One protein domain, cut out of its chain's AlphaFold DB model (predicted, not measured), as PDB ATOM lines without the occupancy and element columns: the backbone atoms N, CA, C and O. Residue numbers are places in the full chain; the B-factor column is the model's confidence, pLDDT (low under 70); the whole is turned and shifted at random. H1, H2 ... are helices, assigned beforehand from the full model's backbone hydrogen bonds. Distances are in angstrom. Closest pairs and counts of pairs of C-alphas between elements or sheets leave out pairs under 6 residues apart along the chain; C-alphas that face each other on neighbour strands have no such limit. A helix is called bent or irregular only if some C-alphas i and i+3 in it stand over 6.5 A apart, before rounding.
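This is residues 2 to 57 of the 59 residues of an uncharacterized protein of Fusobacteriales bacterium (UniProt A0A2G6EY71). Two long helices, H2 and H4, lie side by side and run opposite ways, and a short helix sits toward each end of the pair: H1 packs on the last residues of H4, and H3 sits in the loop that folds the chain back from H2 to H4. Residues 27 to 33 stick out at the end away from H1, while the first and last printed residues lie near each other at the other end. The printed part has 56 residues with four named helices in the order H1, H2, H3, H4 and no named strand, and its class is all helix. It is only just loose, close to compact, with a radius of gyration of the C-alphas of 12.5 A, and its elongated outline spans 37 by 20 by 15 A.

H1, residues 2 to 6, touches H4, residues 41 to 55, with residues 53 to 55 of H4 alone; their closest C-alphas are those of Ile 2 and Ala 54, 4.6 A apart. H1 and H2, residues 12 to 27, are apart. H2 touches H4 with 10 pairs of C-alphas within 8 A, the closest being those of Ile 15 and Ile 44, 5.9 A apart. The lines of H2 and H4 stand at a shallow tilt of 10 degrees, opposite ways. H3, residues 32 to 36, is close to H2 but not clearly touching, with the closest C-alphas, those of Ser 25 and Leu 34, 7.0 A apart. H3 is apart from H1 and from H4. In H1 and H3 every O i to N i+4 pair is within hydrogen-bond range; in H2 10 of 12 are, and in H4 9 of 11.

H1 begins at C-alpha 2, at (106.858, 89.926, 116.877), and is 6.2 A long from first to last C-alpha. H2 runs from Lys 12 to Asn 27 over 24.3 A, and its last C-alpha is at (131.910, 90.867, 99.811). H3, from Asp 32 to Thr 36, measures 6.6 A. H4 runs from Tyr 41 to Met 55 over 21.0 A and ends at C-alpha 55, at (108.066, 82.953, 119.600). H4 is irregular: C-alphas 49 and 52 are 7.0 A apart, against about 5 A in a regular helix, and its line is a rough one.

The two C-alphas farthest apart are those of Gly 30 and Lys 56, at 37.1 A, while the first and last printed C-alphas, those of Ile 2 and Tyr 57, are 6.3 A apart. Residues 27 to 33 stand free. The printed part has no cut, and the links H1 to H2, H2 to H3 and H3 to H4 are tight. The mean pLDDT of the printed part is 91.0, and residues 28 to 30 are under 70.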
ATOM      1  N   ILE A   2     108.228  90.061 116.322       96.75
ATOM      2  CA  ILE A   2     106.858  89.926 116.877       96.75
ATOM      3  C   ILE A   2     105.786  90.034 115.786       96.75
ATOM      4  O   ILE A   2     104.978  89.130 115.647       96.75
ATOM      5  N   PHE A   3     105.828  91.077 114.952       96.88
ATOM      6  CA  PHE A   3     104.862  91.214 113.854       96.88
ATOM      7  C   PHE A   3     104.955  90.082 112.827       96.88
ATOM      8  O   PHE A   3     103.934  89.633 112.327       96.88
ATOM      9  N   MET A   4     106.162  89.561 112.570       97.12
ATOM     10  CA  MET A   4     106.326  88.358 111.743       97.12
ATOM     11  C   MET A   4     105.589  87.173 112.369       97.12
ATOM     12  O   MET A   4     104.840  86.497 111.679       97.12
ATOM     13  N   ALA A   5     105.767  86.970 113.678       97.56
ATOM     14  CA  ALA A   5     105.121  85.900 114.422       97.56
ATOM     15  C   ALA A   5     103.588  86.012 114.370       97.56
ATOM     16  O   ALA A   5     102.919  85.043 114.033       97.56
ATOM     17  N   MET A   6     103.057  87.213 114.630       96.56
ATOM     18  CA  MET A   6     101.621  87.513 114.574       96.56
ATOM     19  C   MET A   6     101.031  87.306 113.174       96.56
ATOM     20  O   MET A   6      99.879  86.909 113.051       96.56
ATOM     21  N   ALA A   7     101.823  87.556 112.131       96.94
ATOM     22  CA  ALA A   7     101.448  87.331 110.739       96.94
ATOM     23  C   ALA A   7     101.641  85.869 110.275       96.94
ATOM     24  O   ALA A   7     101.504  85.592 109.087       96.94
ATOM     25  N   GLY A   8     101.988  84.937 111.171       96.06
ATOM     26  CA  GLY A   8     102.176  83.518 110.838       96.06
ATOM     27  C   GLY A   8     103.525  83.181 110.191       96.06
ATOM     28  O   GLY A   8     103.740  82.057 109.744       96.06
ATOM     29  N   TYR A   9     104.481  84.115 110.164       97.12
ATOM     30  CA  TYR A   9     105.841  83.855 109.689       97.12
ATOM     31  C   TYR A   9     106.765  83.431 110.829       97.12
ATOM     32  O   TYR A   9     106.909  84.136 111.828       97.12
ATOM     33  N   ASN A  10     107.484  82.322 110.638       97.06
ATOM     34  CA  ASN A  10     108.430  81.802 111.625       97.06
ATOM     35  C   ASN A  10     109.533  82.833 111.966       97.06
ATOM     36  O   ASN A  10     110.391  83.116 111.116       97.06
ATOM     37  N   PRO A  11     109.601  83.343 113.214       97.69
ATOM     38  CA  PRO A  11     110.578  84.357 113.609       97.69
ATOM     39  C   PRO A  11     112.039  83.921 113.451       97.69
ATOM     40  O   PRO A  11     112.904  84.768 113.225       97.69
ATOM     41  N   LYS A  12     112.340  82.613 113.487       96.62
ATOM     42  CA  LYS A  12     113.700  82.086 113.257       96.62
ATOM     43  C   LYS A  12     114.248  82.466 111.877       96.62
ATOM     44  O   LYS A  12     115.462  82.576 111.709       96.62
ATOM     45  N   ASN A  13     113.375  82.713 110.897       97.25
ATOM     46  CA  ASN A  13     113.785  83.133 109.557       97.25
ATOM     47  C   ASN A  13     114.410  84.537 109.535       97.25
ATOM     48  O   ASN A  13     115.200  84.824 108.634       97.25
ATOM     49  N   ALA A  14     114.145  85.388 110.535       96.38
ATOM     50  CA  ALA A  14     114.814  86.683 110.665       96.38
ATOM     51  C   ALA A  14     116.330  86.513 110.863       96.38
ATOM     52  O   ALA A  14     117.118  87.168 110.192       96.38
ATOM     53  N   ILE A  15     116.743  85.555 111.703       96.75
ATOM     54  CA  ILE A  15     118.162  85.251 111.960       96.75
ATOM     55  C   ILE A  15     118.844  84.747 110.683       96.75
ATOM     56  O   ILE A  15     119.940  85.190 110.350       96.75
ATOM     57  N   LYS A  16     118.187  83.848 109.936       96.25
ATOM     58  CA  LYS A  16     118.710  83.341 108.654       96.25
ATOM     59  C   LYS A  16     118.855  84.448 107.609       96.25
ATOM     60  O   LYS A  16     119.770  84.416 106.794       96.25
ATOM     61  N   THR A  17     117.930  85.402 107.599       94.25
ATOM     62  CA  THR A  17     117.954  86.536 106.665       94.25
ATOM     63  C   THR A  17     119.085  87.495 107.012       94.25
ATOM     64  O   THR A  17     119.888  87.803 106.139       94.25
ATOM     65  N   GLU A  18     119.233  87.854 108.289       94.31
ATOM     66  CA  GLU A  18     120.341  88.695 108.755       94.31
ATOM     67  C   GLU A  18     121.706  88.031 108.516       94.31
ATOM     68  O   GLU A  18     122.651  88.703 108.116       94.31
ATOM     69  N   SER A  19     121.818  86.708 108.697       93.38
ATOM     70  CA  SER A  19     123.054  85.970 108.402       93.38
ATOM     71  C   SER A  19     123.444  86.088 106.931       93.38
ATOM     72  O   SER A  19     124.565  86.487 106.636       93.38
ATOM     73  N   ARG A  20     122.505  85.815 106.011       91.62
ATOM     74  CA  ARG A  20     122.740  85.965 104.565       91.62
ATOM     75  C   ARG A  20     123.149  87.392 104.217       91.62
ATOM     76  O   ARG A  20     124.089  87.596 103.459       91.62
ATOM     77  N   MET A  21     122.484  88.375 104.814       90.31
ATOM     78  CA  MET A  21     122.788  89.782 104.585       90.31
ATOM     79  C   MET A  21     124.178  90.173 105.102       90.31
ATOM     80  O   MET A  21     124.894  90.913 104.433       90.31
ATOM     81  N   SER A  22     124.596  89.623 106.245       89.81
ATOM     82  CA  SER A  22     125.942  89.816 106.790       89.81
ATOM     83  C   SER A  22     127.036  89.154 105.951       89.81
ATOM     84  O   SER A  22     128.184  89.578 106.039       89.81
ATOM     85  N   ASP A  23     126.727  88.104 105.193       88.62
ATOM     86  CA  ASP A  23     127.694  87.464 104.297       88.62
ATOM     87  C   ASP A  23     127.820  88.219 102.969       88.62
ATOM     88  O   ASP A  23     128.925  88.365 102.444       88.62
ATOM     89  N   VAL A  24     126.714  88.785 102.474       85.38
ATOM     90  CA  VAL A  24     126.726  89.698 101.321       85.38
ATOM     91  C   VAL A  24     127.490  90.983 101.655       85.38
ATOM     92  O   VAL A  24     128.337  91.403 100.868       85.38
ATOM     93  N   SER A  25     127.280  91.570 102.841       83.50
ATOM     94  CA  SER A  25     127.935  92.830 103.227       83.50
ATOM     95  C   SER A  25     129.461  92.742 103.343       83.50
ATOM     96  O   SER A  25     130.136  93.756 103.185       83.50
ATOM     97  N   LYS A  26     130.020  91.545 103.580       79.50
ATOM     98  CA  LYS A  26     131.477  91.314 103.604       79.50
ATOM     99  C   LYS A  26     132.117  91.400 102.217       79.50
ATOM    100  O   LYS A  26     133.279  91.769 102.123       79.50
ATOM    101  N   ASN A  27     131.378  91.031 101.169       72.62
ATOM    102  CA  ASN A  27     131.910  90.867  99.811       72.62
ATOM    103  C   ASN A  27     131.413  91.937  98.826       72.62
ATOM    104  O   ASN A  27     131.980  92.085  97.750       72.62
ATOM    105  N   GLN A  28     130.353  92.672  99.172       67.44
ATOM    106  CA  GLN A  28     129.777  93.739  98.353       67.44
ATOM    107  C   GLN A  28     129.662  95.027  99.171       67.44
ATOM    108  O   GLN A  28     128.601  95.387  99.687       67.44
ATOM    109  N   SER A  29     130.785  95.734  99.287       60.88
ATOM    110  CA  SER A  29     130.812  97.124  99.735       60.88
ATOM    111  C   SER A  29     130.229  97.993  98.611       60.88
ATOM    112  O   SER A  29     130.909  98.232  97.620       60.88
ATOM    113  N   GLY A  30     128.957  98.400  98.707       67.12
ATOM    114  CA  GLY A  30     128.341  99.278  97.693       67.12
ATOM    115  C   GLY A  30     126.847  99.095  97.417       67.12
ATOM    116  O   GLY A  30     126.319  99.756  96.533       67.12
ATOM    117  N   SER A  31     126.141  98.221  98.138       79.06
ATOM    118  CA  SER A  31     124.674  98.198  98.075       79.06
ATOM    119  C   SER A  31     124.098  99.404  98.828       79.06
ATOM    120  O   SER A  31     124.280  99.493 100.042       79.06
ATOM    121  N   ASP A  32     123.353 100.283  98.145       86.31
ATOM    122  CA  ASP A  32     122.643 101.417  98.771       86.31
ATOM    123  C   ASP A  32     121.760 100.967  99.943       86.31
ATOM    124  O   ASP A  32     121.694 101.617 100.988       86.31
ATOM    125  N   PHE A  33     121.146  99.792  99.804       85.81
ATOM    126  CA  PHE A  33     120.348  99.183 100.858       85.81
ATOM    127  C   PHE A  33     121.180  98.859 102.106       85.81
ATOM    128  O   PHE A  33     120.747  99.140 103.221       85.81
ATOM    129  N   LEU A  34     122.386  98.303 101.943       85.81
ATOM    130  CA  LEU A  34     123.275  97.998 103.069       85.81
ATOM    131  C   LEU A  34     123.886  99.258 103.698       85.81
ATOM    132  O   LEU A  34     124.272  99.218 104.867       85.81
ATOM    133  N   SER A  35     123.931 100.372 102.966       84.75
ATOM    134  CA  SER A  35     124.341 101.675 103.499       84.75
ATOM    135  C   SER A  35     123.311 102.230 104.484       84.75
ATOM    136  O   SER A  35     123.677 102.698 105.562       84.75
ATOM    137  N   THR A  36     122.013 102.137 104.168       89.75
ATOM    138  CA  THR A  36     120.947 102.588 105.082       89.75
ATOM    139  C   THR A  36     120.588 101.535 106.124       89.75
ATOM    140  O   THR A  36     120.121 101.861 107.217       89.75
ATOM    141  N   HIS A  37     120.779 100.256 105.804       85.50
ATOM    142  CA  HIS A  37     120.466  99.117 106.660       85.50
ATOM    143  C   HIS A  37     121.692  98.209 106.767       85.50
ATOM    144  O   HIS A  37     121.755  97.168 106.109       85.50
ATOM    145  N   PRO A  38     122.675  98.576 107.615       83.94
ATOM    146  CA  PRO A  38     123.877  97.767 107.768       83.94
ATOM    147  C   PRO A  38     123.489  96.367 108.229       83.94
ATOM    148  O   PRO A  38     122.472  96.218 108.896       83.94
ATOM    149  N   ALA A  39     124.298  95.353 107.950       86.75
ATOM    150  CA  ALA A  39     124.136  94.006 108.501       86.75
ATOM    151  C   ALA A  39     125.298  93.680 109.442       86.75
ATOM    152  O   ALA A  39     126.383  94.247 109.303       86.75
ATOM    153  N   GLY A  40     125.103  92.773 110.404       86.25
ATOM    154  CA  GLY A  40     126.251  92.319 111.190       86.25
ATOM    155  C   GLY A  40     125.981  91.368 112.349       86.25
ATOM    156  O   GLY A  40     124.861  91.209 112.836       86.25
ATOM    157  N   TYR A  41     127.072  90.784 112.855       88.31
ATOM    158  CA  TYR A  41     127.056  89.771 113.916       88.31
ATOM    159  C   TYR A  41     126.388  90.247 115.216       88.31
ATOM    160  O   TYR A  41     125.712  89.471 115.890       88.31
ATOM    161  N   LYS A  42     126.506  91.544 115.546       92.81
ATOM    162  CA  LYS A  42     125.812  92.135 116.702       92.81
ATOM    163  C   LYS A  42     124.290  91.985 116.577       92.81
ATOM    164  O   LYS A  42     123.666  91.507 117.519       92.81
ATOM    165  N   ARG A  43     123.697  92.288 115.412       93.62
ATOM    166  CA  ARG A  43     122.249  92.098 115.196       93.62
ATOM    167  C   ARG A  43     121.846  90.639 115.265       93.62
ATOM    168  O   ARG A  43     120.836  90.335 115.884       93.62
ATOM    169  N   ILE A  44     122.638  89.733 114.694       95.12
ATOM    170  CA  ILE A  44     122.360  88.292 114.766       95.12
ATOM    171  C   ILE A  44     122.238  87.834 116.226       95.12
ATOM    172  O   ILE A  44     121.309  87.098 116.565       95.12
ATOM    173  N   ASN A  45     123.136  88.288 117.101       96.19
ATOM    174  CA  ASN A  45     123.094  87.941 118.521       96.19
ATOM    175  C   ASN A  45     121.875  88.535 119.230       96.19
ATOM    176  O   ASN A  45     121.218  87.826 119.991       96.19
ATOM    177  N   GLU A  46     121.526  89.788 118.948       96.56
ATOM    178  CA  GLU A  46     120.321  90.405 119.512       96.56
ATOM    179  C   GLU A  46     119.039  89.712 119.027       96.56
ATOM    180  O   GLU A  46     118.153  89.420 119.827       96.56
ATOM    181  N   LEU A  47     118.966  89.323 117.749       96.62
ATOM    182  CA  LEU A  47     117.848  88.537 117.214       96.62
ATOM    183  C   LEU A  47     117.732  87.169 117.901       96.62
ATOM    184  O   LEU A  47     116.624  86.735 118.210       96.62
ATOM    185  N   LYS A  48     118.856  86.491 118.177       97.00
ATOM    186  CA  LYS A  48     118.868  85.226 118.937       97.00
ATOM    187  C   LYS A  48     118.348  85.417 120.364       97.00
ATOM    188  O   LYS A  48     117.536  84.612 120.807       97.00
ATOM    189  N   LYS A  49     118.767  86.481 121.059       97.88
ATOM    190  CA  LYS A  49     118.283  86.814 122.413       97.88
ATOM    191  C   LYS A  49     116.798  87.166 122.428       97.88
ATOM    192  O   LYS A  49     116.094  86.803 123.362       97.88
ATOM    193  N   PHE A  50     116.317  87.853 121.395       97.19
ATOM    194  CA  PHE A  50     114.923  88.285 121.292       97.19
ATOM    195  C   PHE A  50     113.978  87.189 120.779       97.19
ATOM    196  O   PHE A  50     112.760  87.275 120.951       97.19
ATOM    197  N   LEU A  51     114.522  86.135 120.164       97.75
ATOM    198  CA  LEU A  51     113.748  85.038 119.593       97.75
ATOM    199  C   LEU A  51     112.725  84.432 120.571       97.75
ATOM    200  O   LEU A  51     111.571  84.318 120.157       97.75
ATOM    201  N   PRO A  52     113.056  84.094 121.836       97.75
ATOM    202  CA  PRO A  52     112.079  83.541 122.775       97.75
ATOM    203  C   PRO A  52     110.878  84.464 122.995       97.75
ATOM    204  O   PRO A  52     109.749  83.989 123.063       97.75
ATOM    205  N   THR A  53     111.095  85.782 123.042       97.81
ATOM    206  CA  THR A  53     110.021  86.775 123.177       97.81
ATOM    207  C   THR A  53     109.103  86.765 121.962       97.81
ATOM    208  O   THR A  53     107.887  86.729 122.114       97.81
ATOM    209  N   ALA A  54     109.663  86.750 120.751       97.38
ATOM    210  CA  ALA A  54     108.868  86.726 119.527       97.38
ATOM    211  C   ALA A  54     108.102  85.407 119.334       97.38
ATOM    212  O   ALA A  54     106.968  85.430 118.865       97.38
ATOM    213  N   MET A  55     108.696  84.273 119.719       96.75
ATOM    214  CA  MET A  55     108.066  82.953 119.600       96.75
ATOM    215  C   MET A  55     106.779  82.827 120.425       96.75
ATOM    216  O   MET A  55     105.915  82.052 120.041       96.75
ATOM    217  N   LYS A  56     106.600  83.622 121.494       97.19
ATOM    218  CA  LYS A  56     105.340  83.668 122.266       97.19
ATOM    219  C   LYS A  56     104.129  84.104 121.433       97.19
ATOM    220  O   LYS A  56     103.000  83.819 121.810       97.19
ATOM    221  N   TYR A  57     104.363  84.817 120.333       96.38
ATOM    222  CA  TYR A  57     103.319  85.343 119.453       96.38
ATOM    223  C   TYR A  57     103.140  84.516 118.175       96.38
ATOM    224  O   TYR A  57     102.288  84.857 117.359       96.38
TER     225      TYR A  57